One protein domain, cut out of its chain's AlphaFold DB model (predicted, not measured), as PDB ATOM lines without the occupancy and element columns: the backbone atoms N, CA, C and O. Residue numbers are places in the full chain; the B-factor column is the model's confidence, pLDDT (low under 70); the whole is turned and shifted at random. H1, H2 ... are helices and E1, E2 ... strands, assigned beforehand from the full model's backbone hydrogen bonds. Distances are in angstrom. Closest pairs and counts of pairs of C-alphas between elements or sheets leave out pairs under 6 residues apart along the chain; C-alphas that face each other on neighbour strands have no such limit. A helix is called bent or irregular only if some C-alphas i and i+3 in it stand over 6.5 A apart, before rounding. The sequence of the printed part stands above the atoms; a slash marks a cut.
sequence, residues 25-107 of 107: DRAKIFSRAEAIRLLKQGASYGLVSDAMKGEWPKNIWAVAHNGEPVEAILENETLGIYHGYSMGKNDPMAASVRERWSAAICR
ATOM      1  N   ASP A  25     288.062 257.464 282.770       60.78
ATOM      2  CA  ASP A  25     288.374 256.037 282.938       60.78
ATOM      3  C   ASP A  25     288.610 255.333 281.598       60.78
ATOM      4  O   ASP A  25     289.307 254.319 281.550       60.78
ATOM      5  N   ARG A  26     288.065 255.865 280.494       69.25
ATOM      6  CA  ARG A  26     288.276 255.285 279.162       69.25
ATOM      7  C   ARG A  26     289.745 255.247 278.779       69.25
ATOM      8  O   ARG A  26     290.174 254.248 278.223       69.25
ATOM      9  N   ALA A  27     290.521 256.264 279.146       75.56
ATOM     10  CA  ALA A  27     291.961 256.294 278.900       75.56
ATOM     11  C   ALA A  27     292.756 255.340 279.811       75.56
ATOM     12  O   ALA A  27     293.943 255.135 279.589       75.56
ATOM     13  N   LYS A  28     292.120 254.763 280.844       82.88
ATOM     14  CA  LYS A  28     292.740 253.850 281.818       82.88
ATOM     15  C   LYS A  28     294.011 254.396 282.494       82.88
ATOM     16  O   LYS A  28     294.858 253.622 282.922       82.88
ATOM     17  N   ILE A  29     294.124 255.720 282.634       82.38
ATOM     18  CA  ILE A  29     295.240 256.377 283.329       82.38
ATOM     19  C   ILE A  29     294.878 256.528 284.807       82.38
ATOM     20  O   ILE A  29     294.114 257.430 285.174       82.38
ATOM     21  N   PHE A  30     295.446 255.677 285.658       81.75
ATOM     22  CA  PHE A  30     295.136 255.643 287.095       81.75
ATOM     23  C   PHE A  30     296.293 256.077 288.000       81.75
ATOM     24  O   PHE A  30     296.088 256.195 289.202       81.75
ATOM     25  N   SER A  31     297.473 256.366 287.445       85.12
ATOM     26  CA  SER A  31     298.604 256.887 288.221       85.12
ATOM     27  C   SER A  31     299.066 258.261 287.740       85.12
ATOM     28  O   SER A  31     299.074 258.558 286.537       85.12
ATOM     29  N   ARG A  32     299.506 259.101 288.680       84.62
ATOM     30  CA  ARG A  32     300.135 260.394 288.394       84.62
ATOM     31  C   ARG A  32     301.443 260.208 287.631       84.62
ATOM     32  O   ARG A  32     301.745 261.007 286.751       84.62
ATOM     33  N   ALA A  33     302.187 259.144 287.926       88.06
ATOM     34  CA  ALA A  33     303.409 258.798 287.205       88.06
ATOM     35  C   ALA A  33     303.144 258.554 285.710       88.06
ATOM     36  O   ALA A  33     303.835 259.122 284.864       88.06
ATOM     37  N   GLU A  34     302.107 257.779 285.372       91.38
ATOM     38  CA  GLU A  34     301.713 257.551 283.977       91.38
ATOM     39  C   GLU A  34     301.246 258.844 283.301       91.38
ATOM     40  O   GLU A  34     301.670 259.130 282.182       91.38
ATOM     41  N   ALA A  35     300.440 259.660 283.987       90.94
ATOM     42  CA  ALA A  35     299.994 260.943 283.448       90.94
ATOM     43  C   ALA A  35     301.170 261.892 283.154       90.94
ATOM     44  O   ALA A  35     301.222 262.489 282.081       90.94
ATOM     45  N   ILE A  36     302.144 261.993 284.066       93.19
ATOM     46  CA  ILE A  36     303.350 262.812 283.870       93.19
ATOM     47  C   ILE A  36     304.192 262.274 282.711       93.19
ATOM     48  O   ILE A  36     304.701 263.062 281.914       93.19
ATOM     49  N   ARG A  37     304.340 260.949 282.597       95.38
ATOM     50  CA  ARG A  37     305.064 260.326 281.482       95.38
ATOM     51  C   ARG A  37     304.431 260.706 280.145       95.38
ATOM     52  O   ARG A  37     305.142 261.173 279.260       95.38
ATOM     53  N   LEU A  38     303.111 260.560 280.024       95.88
ATOM     54  CA  LEU A  38     302.373 260.913 278.809       95.88
ATOM     55  C   LEU A  38     302.478 262.406 278.485       95.88
ATOM     56  O   LEU A  38     302.720 262.752 277.333       95.88
ATOM     57  N   LEU A  39     302.373 263.276 279.493       95.56
ATOM     58  CA  LEU A  39     302.519 264.724 279.323       95.56
ATOM     59  C   LEU A  39     303.897 265.091 278.754       95.56
ATOM     60  O   LEU A  39     303.996 265.826 277.774       95.56
ATOM     61  N   LYS A  40     304.967 264.535 279.337       96.38
ATOM     62  CA  LYS A  40     306.342 264.763 278.869       96.38
ATOM     63  C   LYS A  40     306.565 264.219 277.461       96.38
ATOM     64  O   LYS A  40     307.198 264.890 276.652       96.38
ATOM     65  N   GLN A  41     306.041 263.032 277.161       96.88
ATOM     66  CA  GLN A  41     306.165 262.441 275.829       96.88
ATOM     67  C   GLN A  41     305.436 263.267 274.771       96.88
ATOM     68  O   GLN A  41     306.040 263.588 273.752       96.88
ATOM     69  N   GLY A  42     304.193 263.678 275.039       97.12
ATOM     70  CA  GLY A  42     303.429 264.556 274.150       97.12
ATOM     71  C   GLY A  42     304.184 265.838 273.820       97.12
ATOM     72  O   GLY A  42     304.354 266.168 272.647       97.12
ATOM     73  N   ALA A  43     304.744 266.489 274.844       96.25
ATOM     74  CA  ALA A  43     305.599 267.656 274.655       96.25
ATOM     75  C   ALA A  43     306.841 267.339 273.800       96.25
ATOM     76  O   ALA A  43     307.124 268.053 272.842       96.25
ATOM     77  N   SER A  44     307.553 266.244 274.092       96.62
ATOM     78  CA  SER A  44     308.769 265.863 273.356       96.62
ATOM     79  C   SER A  44     308.520 265.486 271.893       96.62
ATOM     80  O   SER A  44     309.387 265.688 271.049       96.62
ATOM     81  N   TYR A  45     307.333 264.967 271.577       96.50
ATOM     82  CA  TYR A  45     306.930 264.633 270.211       96.50
ATOM     83  C   TYR A  45     306.409 265.853 269.438       96.50
ATOM     84  O   TYR A  45     306.046 265.727 268.270       96.50
ATOM     85  N   GLY A  46     306.361 267.031 270.070       96.38
ATOM     86  CA  GLY A  46     305.822 268.249 269.471       96.38
ATOM     87  C   GLY A  46     304.301 268.222 269.309       96.38
ATOM     88  O   GLY A  46     303.752 268.999 268.532       96.38
ATOM     89  N   LEU A  47     303.598 267.341 270.031       97.44
ATOM     90  CA  LEU A  47     302.137 267.327 270.080       97.44
ATOM     91  C   LEU A  47     301.657 268.377 271.090       97.44
ATOM     92  O   LEU A  47     301.100 268.059 272.141       97.44
ATOM     93  N   VAL A  48     301.899 269.641 270.757       97.62
ATOM     94  CA  VAL A  48     301.571 270.814 271.573       97.62
ATOM     95  C   VAL A  48     300.806 271.838 270.745       97.62
ATOM     96  O   VAL A  48     300.937 271.872 269.523       97.62
ATOM     97  N   SER A  49     299.960 272.641 271.385       96.62
ATOM     98  CA  SER A  49     299.235 273.706 270.687       96.62
ATOM     99  C   SER A  49     300.151 274.868 270.328       96.62
ATOM    100  O   SER A  49     300.968 275.261 271.155       96.62
ATOM    101  N   ASP A  50     299.885 275.522 269.197       96.50
ATOM    102  CA  ASP A  50     300.521 276.804 268.848       96.50
ATOM    103  C   ASP A  50     300.135 277.934 269.818       96.50
ATOM    104  O   ASP A  50     300.879 278.891 270.017       96.50
ATOM    105  N   ALA A  51     298.952 277.839 270.435       96.19
ATOM    106  CA  ALA A  51     298.527 278.777 271.463       96.19
ATOM    107  C   ALA A  51     299.396 278.614 272.717       96.19
ATOM    108  O   ALA A  51     299.459 277.526 273.290       96.19
ATOM    109  N   MET A  52     299.987 279.715 273.177       96.31
ATOM    110  CA  MET A  52     300.860 279.762 274.351       96.31
ATOM    111  C   MET A  52     300.240 280.601 275.477       96.31
ATOM    112  O   MET A  52     299.463 281.527 275.231       96.31
ATOM    113  N   LYS A  53     300.612 280.289 276.718       94.12
ATOM    114  CA  LYS A  53     300.382 281.099 277.919       94.12
ATOM    115  C   LYS A  53     301.701 281.231 278.672       94.12
ATOM    116  O   LYS A  53     302.161 280.286 279.312       94.12
ATOM    117  N   GLY A  54     302.331 282.395 278.534       91.50
ATOM    118  CA  GLY A  54     303.733 282.558 278.907       91.50
ATOM    119  C   GLY A  54     304.605 281.601 278.092       91.50
ATOM    120  O   GLY A  54     304.499 281.553 276.870       91.50
ATOM    121  N   GLU A  55     305.418 280.807 278.779       92.19
ATOM    122  CA  GLU A  55     306.324 279.829 278.159       92.19
ATOM    123  C   GLU A  55     305.672 278.458 277.914       92.19
ATOM    124  O   GLU A  55     306.300 277.548 277.373       92.19
ATOM    125  N   TRP A  56     304.405 278.289 278.303       95.88
ATOM    126  CA  TRP A  56     303.720 277.003 278.262       95.88
ATOM    127  C   TRP A  56     302.745 276.909 277.088       95.88
ATOM    128  O   TRP A  56     301.942 277.829 276.897       95.88
ATOM    129  N   PRO A  57     302.726 275.796 276.332       97.38
ATOM    130  CA  PRO A  57     301.640 275.546 275.398       97.38
ATOM    131  C   PRO A  57     300.321 275.394 276.151       97.38
ATOM    132  O   PRO A  57     300.245 274.803 277.227       97.38
ATOM    133  N   LYS A  58     299.240 275.917 275.579       97.12
ATOM    134  CA  LYS A  58     297.905 275.818 276.173       97.12
ATOM    135  C   LYS A  58     297.445 274.362 276.283       97.12
ATOM    136  O   LYS A  58     296.816 273.999 277.279       97.12
ATOM    137  N   ASN A  59     297.756 273.545 275.279       97.38
ATOM    138  CA  ASN A  59     297.404 272.136 275.223       97.38
ATOM    139  C   ASN A  59     298.627 271.272 274.901       97.38
ATOM    140  O   ASN A  59     299.470 271.640 274.083       97.38
ATOM    141  N   ILE A  60     298.664 270.087 275.500       97.94
ATOM    142  CA  ILE A  60     299.577 268.999 275.149       97.94
ATOM    143  C   ILE A  60     298.727 267.758 274.883       97.94
ATOM    144  O   ILE A  60     297.849 267.430 275.683       97.94
ATOM    145  N   TRP A  61     298.981 267.055 273.784       97.88
ATOM    146  CA  TRP A  61     298.259 265.834 273.429       97.88
ATOM    147  C   TRP A  61     299.140 264.598 273.561       97.88
ATOM    148  O   TRP A  61     300.347 264.636 273.324       97.88
ATOM    149  N   ALA A  62     298.517 263.482 273.928       97.00
ATOM    150  CA  ALA A  62     299.173 262.187 274.014       97.00
ATOM    151  C   ALA A  62     298.205 261.055 273.652       97.00
ATOM    152  O   ALA A  62     296.996 261.264 273.535       97.00
ATOM    153  N   VAL A  63     298.728 259.837 273.516       95.62
ATOM    154  CA  VAL A  63     297.914 258.623 273.382       95.62
ATOM    155  C   VAL A  63     298.240 257.682 274.534       95.62
ATOM    156  O   VAL A  63     299.397 257.325 274.758       95.62
ATOM    157  N   ALA A  64     297.215 257.309 275.300       93.12
ATOM    158  CA  ALA A  64     297.339 256.369 276.405       93.12
ATOM    159  C   ALA A  64     297.707 254.962 275.903       93.12
ATOM    160  O   ALA A  64     297.553 254.640 274.725       93.12
ATOM    161  N   HIS A  65     298.162 254.090 276.809       90.56
ATOM    162  CA  HIS A  65     298.620 252.741 276.447       90.56
ATOM    163  C   HIS A  65     297.551 251.905 275.721       90.56
ATOM    164  O   HIS A  65     297.876 251.010 274.949       90.56
ATOM    165  N   ASN A  66     296.271 252.190 275.962       88.62
ATOM    166  CA  ASN A  66     295.141 251.506 275.344       88.62
ATOM    167  C   ASN A  66     294.683 252.140 274.016       88.62
ATOM    168  O   ASN A  66     293.607 251.803 273.527       88.62
ATOM    169  N   GLY A  67     295.461 253.072 273.456       91.50
ATOM    170  CA  GLY A  67     295.164 253.744 272.190       91.50
ATOM    171  C   GLY A  67     294.169 254.905 272.294       91.50
ATOM    172  O   GLY A  67     293.825 255.508 271.272       91.50
ATOM    173  N   GLU A  68     293.694 255.242 273.497       92.00
ATOM    174  CA  GLU A  68     292.800 256.384 273.683       92.00
ATOM    175  C   GLU A  68     293.602 257.698 273.676       92.00
ATOM    176  O   GLU A  68     294.525 257.866 274.480       92.00
ATOM    177  N   PRO A  69     293.271 258.641 272.781       94.25
ATOM    178  CA  PRO A  69     293.897 259.947 272.757       94.25
ATOM    179  C   PRO A  69     293.399 260.789 273.931       94.25
ATOM    180  O   PRO A  69     292.227 260.745 274.327       94.25
ATOM    181  N   VAL A  70     294.318 261.555 274.499       94.69
ATOM    182  CA  VAL A  70     294.083 262.413 275.656       94.69
ATOM    183  C   VAL A  70     294.633 263.805 275.386       94.69
ATOM    184  O   VAL A  70     295.652 263.971 274.713       94.69
ATOM    185  N   GLU A  71     293.962 264.801 275.943       95.38
ATOM    186  CA  GLU A  71     294.395 266.193 275.922       95.38
ATOM    187  C   GLU A  71     294.702 266.656 277.342       95.38
ATOM    188  O   GLU A  71     293.977 266.341 278.282       95.38
ATOM    189  N   ALA A  72     295.780 267.402 277.515       95.50
ATOM    190  CA  ALA A  72     296.135 268.049 278.761       95.50
ATOM    191  C   ALA A  72     296.084 269.561 278.549       95.50
ATOM    192  O   ALA A  72     296.776 270.078 277.677       95.50
ATOM    193  N   ILE A  73     295.260 270.261 279.325       95.00
ATOM    194  CA  ILE A  73     295.041 271.708 279.210       95.00
ATOM    195  C   ILE A  73     295.734 272.403 280.376       95.00
ATOM    196  O   ILE A  73     295.562 271.983 281.522       95.00
ATOM    197  N   LEU A  74     296.497 273.459 280.102       93.88
ATOM    198  CA  LEU A  74     297.157 274.253 281.135       93.88
ATOM    199  C   LEU A  74     296.115 274.891 282.071       93.88
ATOM    200  O   LEU A  74     295.263 275.670 281.637       93.88
ATOM    201  N   GLU A  75     296.206 274.564 283.357       91.12
ATOM    202  CA  GLU A  75     295.312 275.044 284.419       91.12
ATOM    203  C   GLU A  75     295.999 276.111 285.287       91.12
ATOM    204  O   GLU A  75     295.351 277.057 285.729       91.12
ATOM    205  N   ASN A  76     297.320 276.006 285.484       89.44
ATOM    206  CA  ASN A  76     298.115 276.994 286.215       89.44
ATOM    207  C   ASN A  76     299.448 277.251 285.497       89.44
ATOM    208  O   ASN A  76     300.337 276.401 285.511       89.44
ATOM    209  N   GLU A  77     299.585 278.432 284.894       90.94
ATOM    210  CA  GLU A  77     300.779 278.851 284.145       90.94
ATOM    211  C   GLU A  77     301.983 279.175 285.038       90.94
ATOM    212  O   GLU A  77     303.119 278.949 284.633       90.94
ATOM    213  N   THR A  78     301.756 279.619 286.279       91.81
ATOM    214  CA  THR A  78     302.828 279.893 287.249       91.81
ATOM    215  C   THR A  78     303.550 278.615 287.671       91.81
ATOM    216  O   THR A  78     304.755 278.627 287.897       91.81
ATOM    217  N   LEU A  79     302.816 277.505 287.783       90.00
ATOM    218  CA  LEU A  79     303.340 276.216 288.245       90.00
ATOM    219  C   LEU A  79     303.500 275.179 287.120       90.00
ATOM    220  O   LEU A  79     303.948 274.065 287.389       90.00
ATOM    221  N   GLY A  80     303.097 275.502 285.886       90.06
ATOM    222  CA  GLY A  80     303.094 274.559 284.762       90.06
ATOM    223  C   GLY A  80     302.181 273.345 284.991       90.06
ATOM    224  O   GLY A  80     302.520 272.228 284.598       90.06
ATOM    225  N   ILE A  81     301.045 273.528 285.676       90.94
ATOM    226  CA  ILE A  81     300.112 272.432 285.985       90.94
ATOM    227  C   ILE A  81     299.112 272.275 284.849       90.94
ATOM    228  O   ILE A  81     298.438 273.230 284.462       90.94
ATOM    229  N   TYR A  82     298.970 271.036 284.380       92.25
ATOM    230  CA  TYR A  82     298.018 270.650 283.348       92.25
ATOM    231  C   TYR A  82     296.945 269.708 283.890       92.25
ATOM    232  O   TYR A  82     297.223 268.831 284.714       92.25
ATOM    233  N   HIS A  83     295.739 269.839 283.340       89.69
ATOM    234  CA  HIS A  83     294.603 268.968 283.596       89.69
ATOM    235  C   HIS A  83     294.299 268.082 282.388       89.69
ATOM    236  O   HIS A  83     294.070 268.589 281.293       89.69
ATOM    237  N   GLY A  84     294.267 266.762 282.587       89.62
ATOM    238  CA  GLY A  84     294.043 265.784 281.520       89.62
ATOM    239  C   GLY A  84     292.571 265.413 281.296       89.62
ATOM    240  O   GLY A  84     291.849 265.122 282.249       89.62
ATOM    241  N   TYR A  85     292.162 265.311 280.033       87.75
ATOM    242  CA  TYR A  85     290.847 264.882 279.564       87.75
ATOM    243  C   TYR A  85     290.990 263.776 278.507       87.75
ATOM    244  O   TYR A  85     291.935 263.760 277.723       87.75
ATOM    245  N   SER A  86     290.048 262.827 278.482       88.94
ATOM    246  CA  SER A  86     289.932 261.895 277.351       88.94
ATOM    247  C   SER A  86     289.344 262.643 276.167       88.94
ATOM    248  O   SER A  86     288.302 263.283 276.320       88.94
ATOM    249  N   MET A  87     289.940 262.489 274.988       89.44
ATOM    250  CA  MET A  87     289.332 263.010 273.770       89.44
ATOM    251  C   MET A  87     288.126 262.136 273.400       89.44
ATOM    252  O   MET A  87     288.119 260.915 273.606       89.44
ATOM    253  N   GLY A  88     287.050 262.765 272.932       78.50
ATOM    254  CA  GLY A  88     285.825 262.064 272.546       78.50
ATOM    255  C   GLY A  88     286.043 261.165 271.324       78.50
ATOM    256  O   GLY A  88     286.925 261.414 270.512       78.50
ATOM    257  N   LYS A  89     285.207 260.128 271.138       74.25
ATOM    258  CA  LYS A  89     285.291 259.266 269.933       74.25
ATOM    259  C   LYS A  89     285.087 260.048 268.631       74.25
ATOM    260  O   LYS A  89     285.662 259.675 267.620       74.25
ATOM    261  N   ASN A  90     284.286 261.111 268.692       79.44
ATOM    262  CA  ASN A  90     283.907 261.939 267.549       79.44
ATOM    263  C   ASN A  90     284.690 263.260 267.501       79.44
ATOM    264  O   ASN A  90     284.317 264.156 266.753       79.44
ATOM    265  N   ASP A  91     285.723 263.412 268.330       84.75
ATOM    266  CA  ASP A  91     286.582 264.588 268.279       84.75
ATOM    267  C   ASP A  91     287.463 264.504 267.017       84.75
ATOM    268  O   ASP A  91     288.253 263.561 266.896       84.75
ATOM    269  N   PRO A  92     287.350 265.448 266.066       86.38
ATOM    270  CA  PRO A  92     288.141 265.416 264.837       86.38
ATOM    271  C   PRO A  92     289.653 265.508 265.103       86.38
ATOM    272  O   PRO A  92     290.450 264.953 264.341       86.38
ATOM    273  N   MET A  93     290.067 266.131 266.210       91.12
ATOM    274  CA  MET A  93     291.476 266.245 266.592       91.12
ATOM    275  C   MET A  93     292.050 264.898 267.057       91.12
ATOM    276  O   MET A  93     293.239 264.630 266.875       91.12
ATOM    277  N   ALA A  94     291.211 264.001 267.589       92.81
ATOM    278  CA  ALA A  94     291.640 262.701 268.101       92.81
ATOM    279  C   ALA A  94     292.304 261.826 267.023       92.81
ATOM    280  O   ALA A  94     293.248 261.094 267.322       92.81
ATOM    281  N   ALA A  95     291.836 261.899 265.772       91.69
ATOM    282  CA  ALA A  95     292.445 261.171 264.656       91.69
ATOM    283  C   ALA A  95     293.865 261.681 264.359       91.69
ATOM    284  O   ALA A  95     294.802 260.886 264.306       91.69
ATOM    285  N   SER A  96     294.030 263.005 264.279       93.56
ATOM    286  CA  SER A  96     295.326 263.651 264.029       93.56
ATOM    287  C   SER A  96     296.343 263.355 265.135       93.56
ATOM    288  O   SER A  96     297.516 263.104 264.859       93.56
ATOM    289  N   VAL A  97     295.896 263.342 266.397       95.94
ATOM    290  CA  VAL A  97     296.742 262.988 267.547       95.94
ATOM    291  C   VAL A  97     297.244 261.550 267.432       95.94
ATOM    292  O   VAL A  97     298.439 261.316 267.591       95.94
ATOM    293  N   ARG A  98     296.368 260.586 267.106       94.50
ATOM    294  CA  ARG A  98     296.767 259.175 266.942       94.50
ATOM    295  C   ARG A  98     297.773 258.981 265.812       94.50
ATOM    296  O   ARG A  98     298.745 258.245 265.987       94.50
ATOM    297  N   GLU A  99     297.544 259.632 264.676       94.06
ATOM    298  CA  GLU A  99     298.425 259.552 263.512       94.06
ATOM    299  C   GLU A  99     299.827 260.079 263.841       94.06
ATOM    300  O   GLU A  99     300.816 259.351 263.717       94.06
ATOM    301  N   ARG A 100     299.915 261.313 264.353       95.56
ATOM    302  CA  ARG A 100     301.197 261.948 264.700       95.56
ATOM    303  C   ARG A 100     301.928 261.215 265.816       95.56
ATOM    304  O   ARG A 100     303.147 261.083 265.761       95.56
ATOM    305  N   TRP A 101     301.195 260.712 266.805       96.00
ATOM    306  CA  TRP A 101     301.771 259.921 267.889       96.00
ATOM    307  C   TRP A 101     302.399 258.625 267.373       96.00
ATOM    308  O   TRP A 101     303.526 258.299 267.736       96.00
ATOM    309  N   SER A 102     301.705 257.913 266.481       94.50
ATOM    310  CA  SER A 102     302.232 256.689 265.862       94.50
ATOM    311  C   SER A 102     303.482 256.980 265.029       94.50
ATOM    312  O   SER A 102     304.483 256.278 265.148       94.50
ATOM    313  N   ALA A 103     303.465 258.066 264.249       93.38
ATOM    314  CA  ALA A 103     304.621 258.502 263.470       93.38
ATOM    315  C   ALA A 103     305.828 258.892 264.341       93.38
ATOM    316  O   ALA A 103     306.964 258.709 263.914       93.38
ATOM    317  N   ALA A 104     305.603 259.419 265.549       91.12
ATOM    318  CA  ALA A 104     306.666 259.781 266.484       91.12
ATOM    319  C   ALA A 104     307.299 258.571 267.197       91.12
ATOM    320  O   ALA A 104     308.463 258.648 267.575       91.12
ATOM    321  N   ILE A 105     306.561 257.467 267.368       88.88
ATOM    322  CA  ILE A 105     307.081 256.221 267.965       88.88
ATOM    323  C   ILE A 105     307.928 255.418 266.969       88.88
ATOM    324  O   ILE A 105     308.859 254.736 267.377       88.88
ATOM    325  N   CYS A 106     307.612 255.481 265.674       75.38
ATOM    326  CA  CYS A 106     308.342 254.751 264.631       75.38
ATOM    327  C   CYS A 106     309.644 255.439 264.170       75.38
ATOM    328  O   CYS A 106     310.216 255.016 263.165       75.38
ATOM    329  N   ARG A 107     310.074 256.510 264.846       59.06
ATOM    330  CA  ARG A 107     311.346 257.207 264.600       59.06
ATOM    331  C   ARG A 107     312.440 256.660 265.501       59.06
ATOM    332  O   ARG A 107     313.577 256.559 264.998       59.06
TER     333      ARG A 107
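Overview. This is residues 25 to 107 of the 107 residues of an uncharacterized protein of Skermanella sp. TT6 (UniProt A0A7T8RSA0). Look for a small, strongly twisted sheet of three strands with one helix across each of its faces, H1 on one and H2 on the other, the two helices about perpendicular to each other. Both helices have most of their contacts with the edge strand E1, and a long link without a named element, residues 45 to 58, joins H1 to that strand. The 83 printed residues run H1, E1, E2, E3, H2, a mixed class of helices and strands; the antiparallel sheet has the order E1, E2, E3, a meander in which each strand is the antiparallel neighbour of the one before. The whole is compact and rounded, with a radius of gyration of the C-alphas of 12.0 A and spans of 32 by 26 by 26 A.

Along the chain. Find C-alpha 32 at (300.135, 260.394, 288.394); from there H1, residues 32 to 44, runs 18.2 A. E1, residues 59 to 63, is 13.6 A long and starts at C-alpha 59, (297.404, 272.136, 275.223). Next come E2, residues 69 to 76, 22.1 A, and E3, residues 81 to 86, 17.0 A. H2, residues 92 to 105, covers 21.3 A and ends at C-alpha 105, (307.081, 256.221, 267.965); it is neither bent nor irregular, but only just: C-alphas 92 and 95 are 6.0 A apart.

Arrangement. Begin at the sheet, where E1 and E2 form a hairpin at 150 degrees; look for N 60 and O 72, within hydrogen-bond range at 2.9 A. E2 and E3 form the second hairpin at 151 degrees, with N 73 and O 83 within hydrogen-bond range at 2.8 A. The sheet is only just strongly twisted, its C-alphas lying up to 4.1 A off the best plane. H1 is on the sheet at a height of 8.4 A, over E1 and only just over E2, where 3 of its C-alphas fall; it runs across the strands, at 74 degrees to E1 on the local plane. Its closest C-alphas to E1 are those of Gly 42 and Ala 62, 4.9 A apart. H2 is on the opposite face at a height of 6.6 A, also over E1 and only just over E2, with 3 C-alphas falling there. It too runs across the strands, at 66 degrees to E1 on the local plane, and the C-alphas of Pro 69 in E2 and Ala 94 are its closest to that strand, 5.9 A apart. This gives three layers, a helix on each face of a sheet. H1 and H2 are close but not clearly touching, about perpendicular at 83 degrees, with the C-alphas of Gly 42 and Trp 101 closest at 8.0 A. Every O i to N i+4 pair is within hydrogen-bond range in H1, and 9 of 10 in H2.

Size, cuts and confidence. The C-alphas farthest apart are those of Thr 78 and Cys 106, 34.3 A. The printed part has no cut. The link from H1 to E1 is long, and within it residues 52 to 53 pair with residues 56 to 57, antiparallel; the other links are tight. The mean pLDDT of the printed part is 90.7, and residues 25 to 26 and residue 107, the chain's last, are under 70.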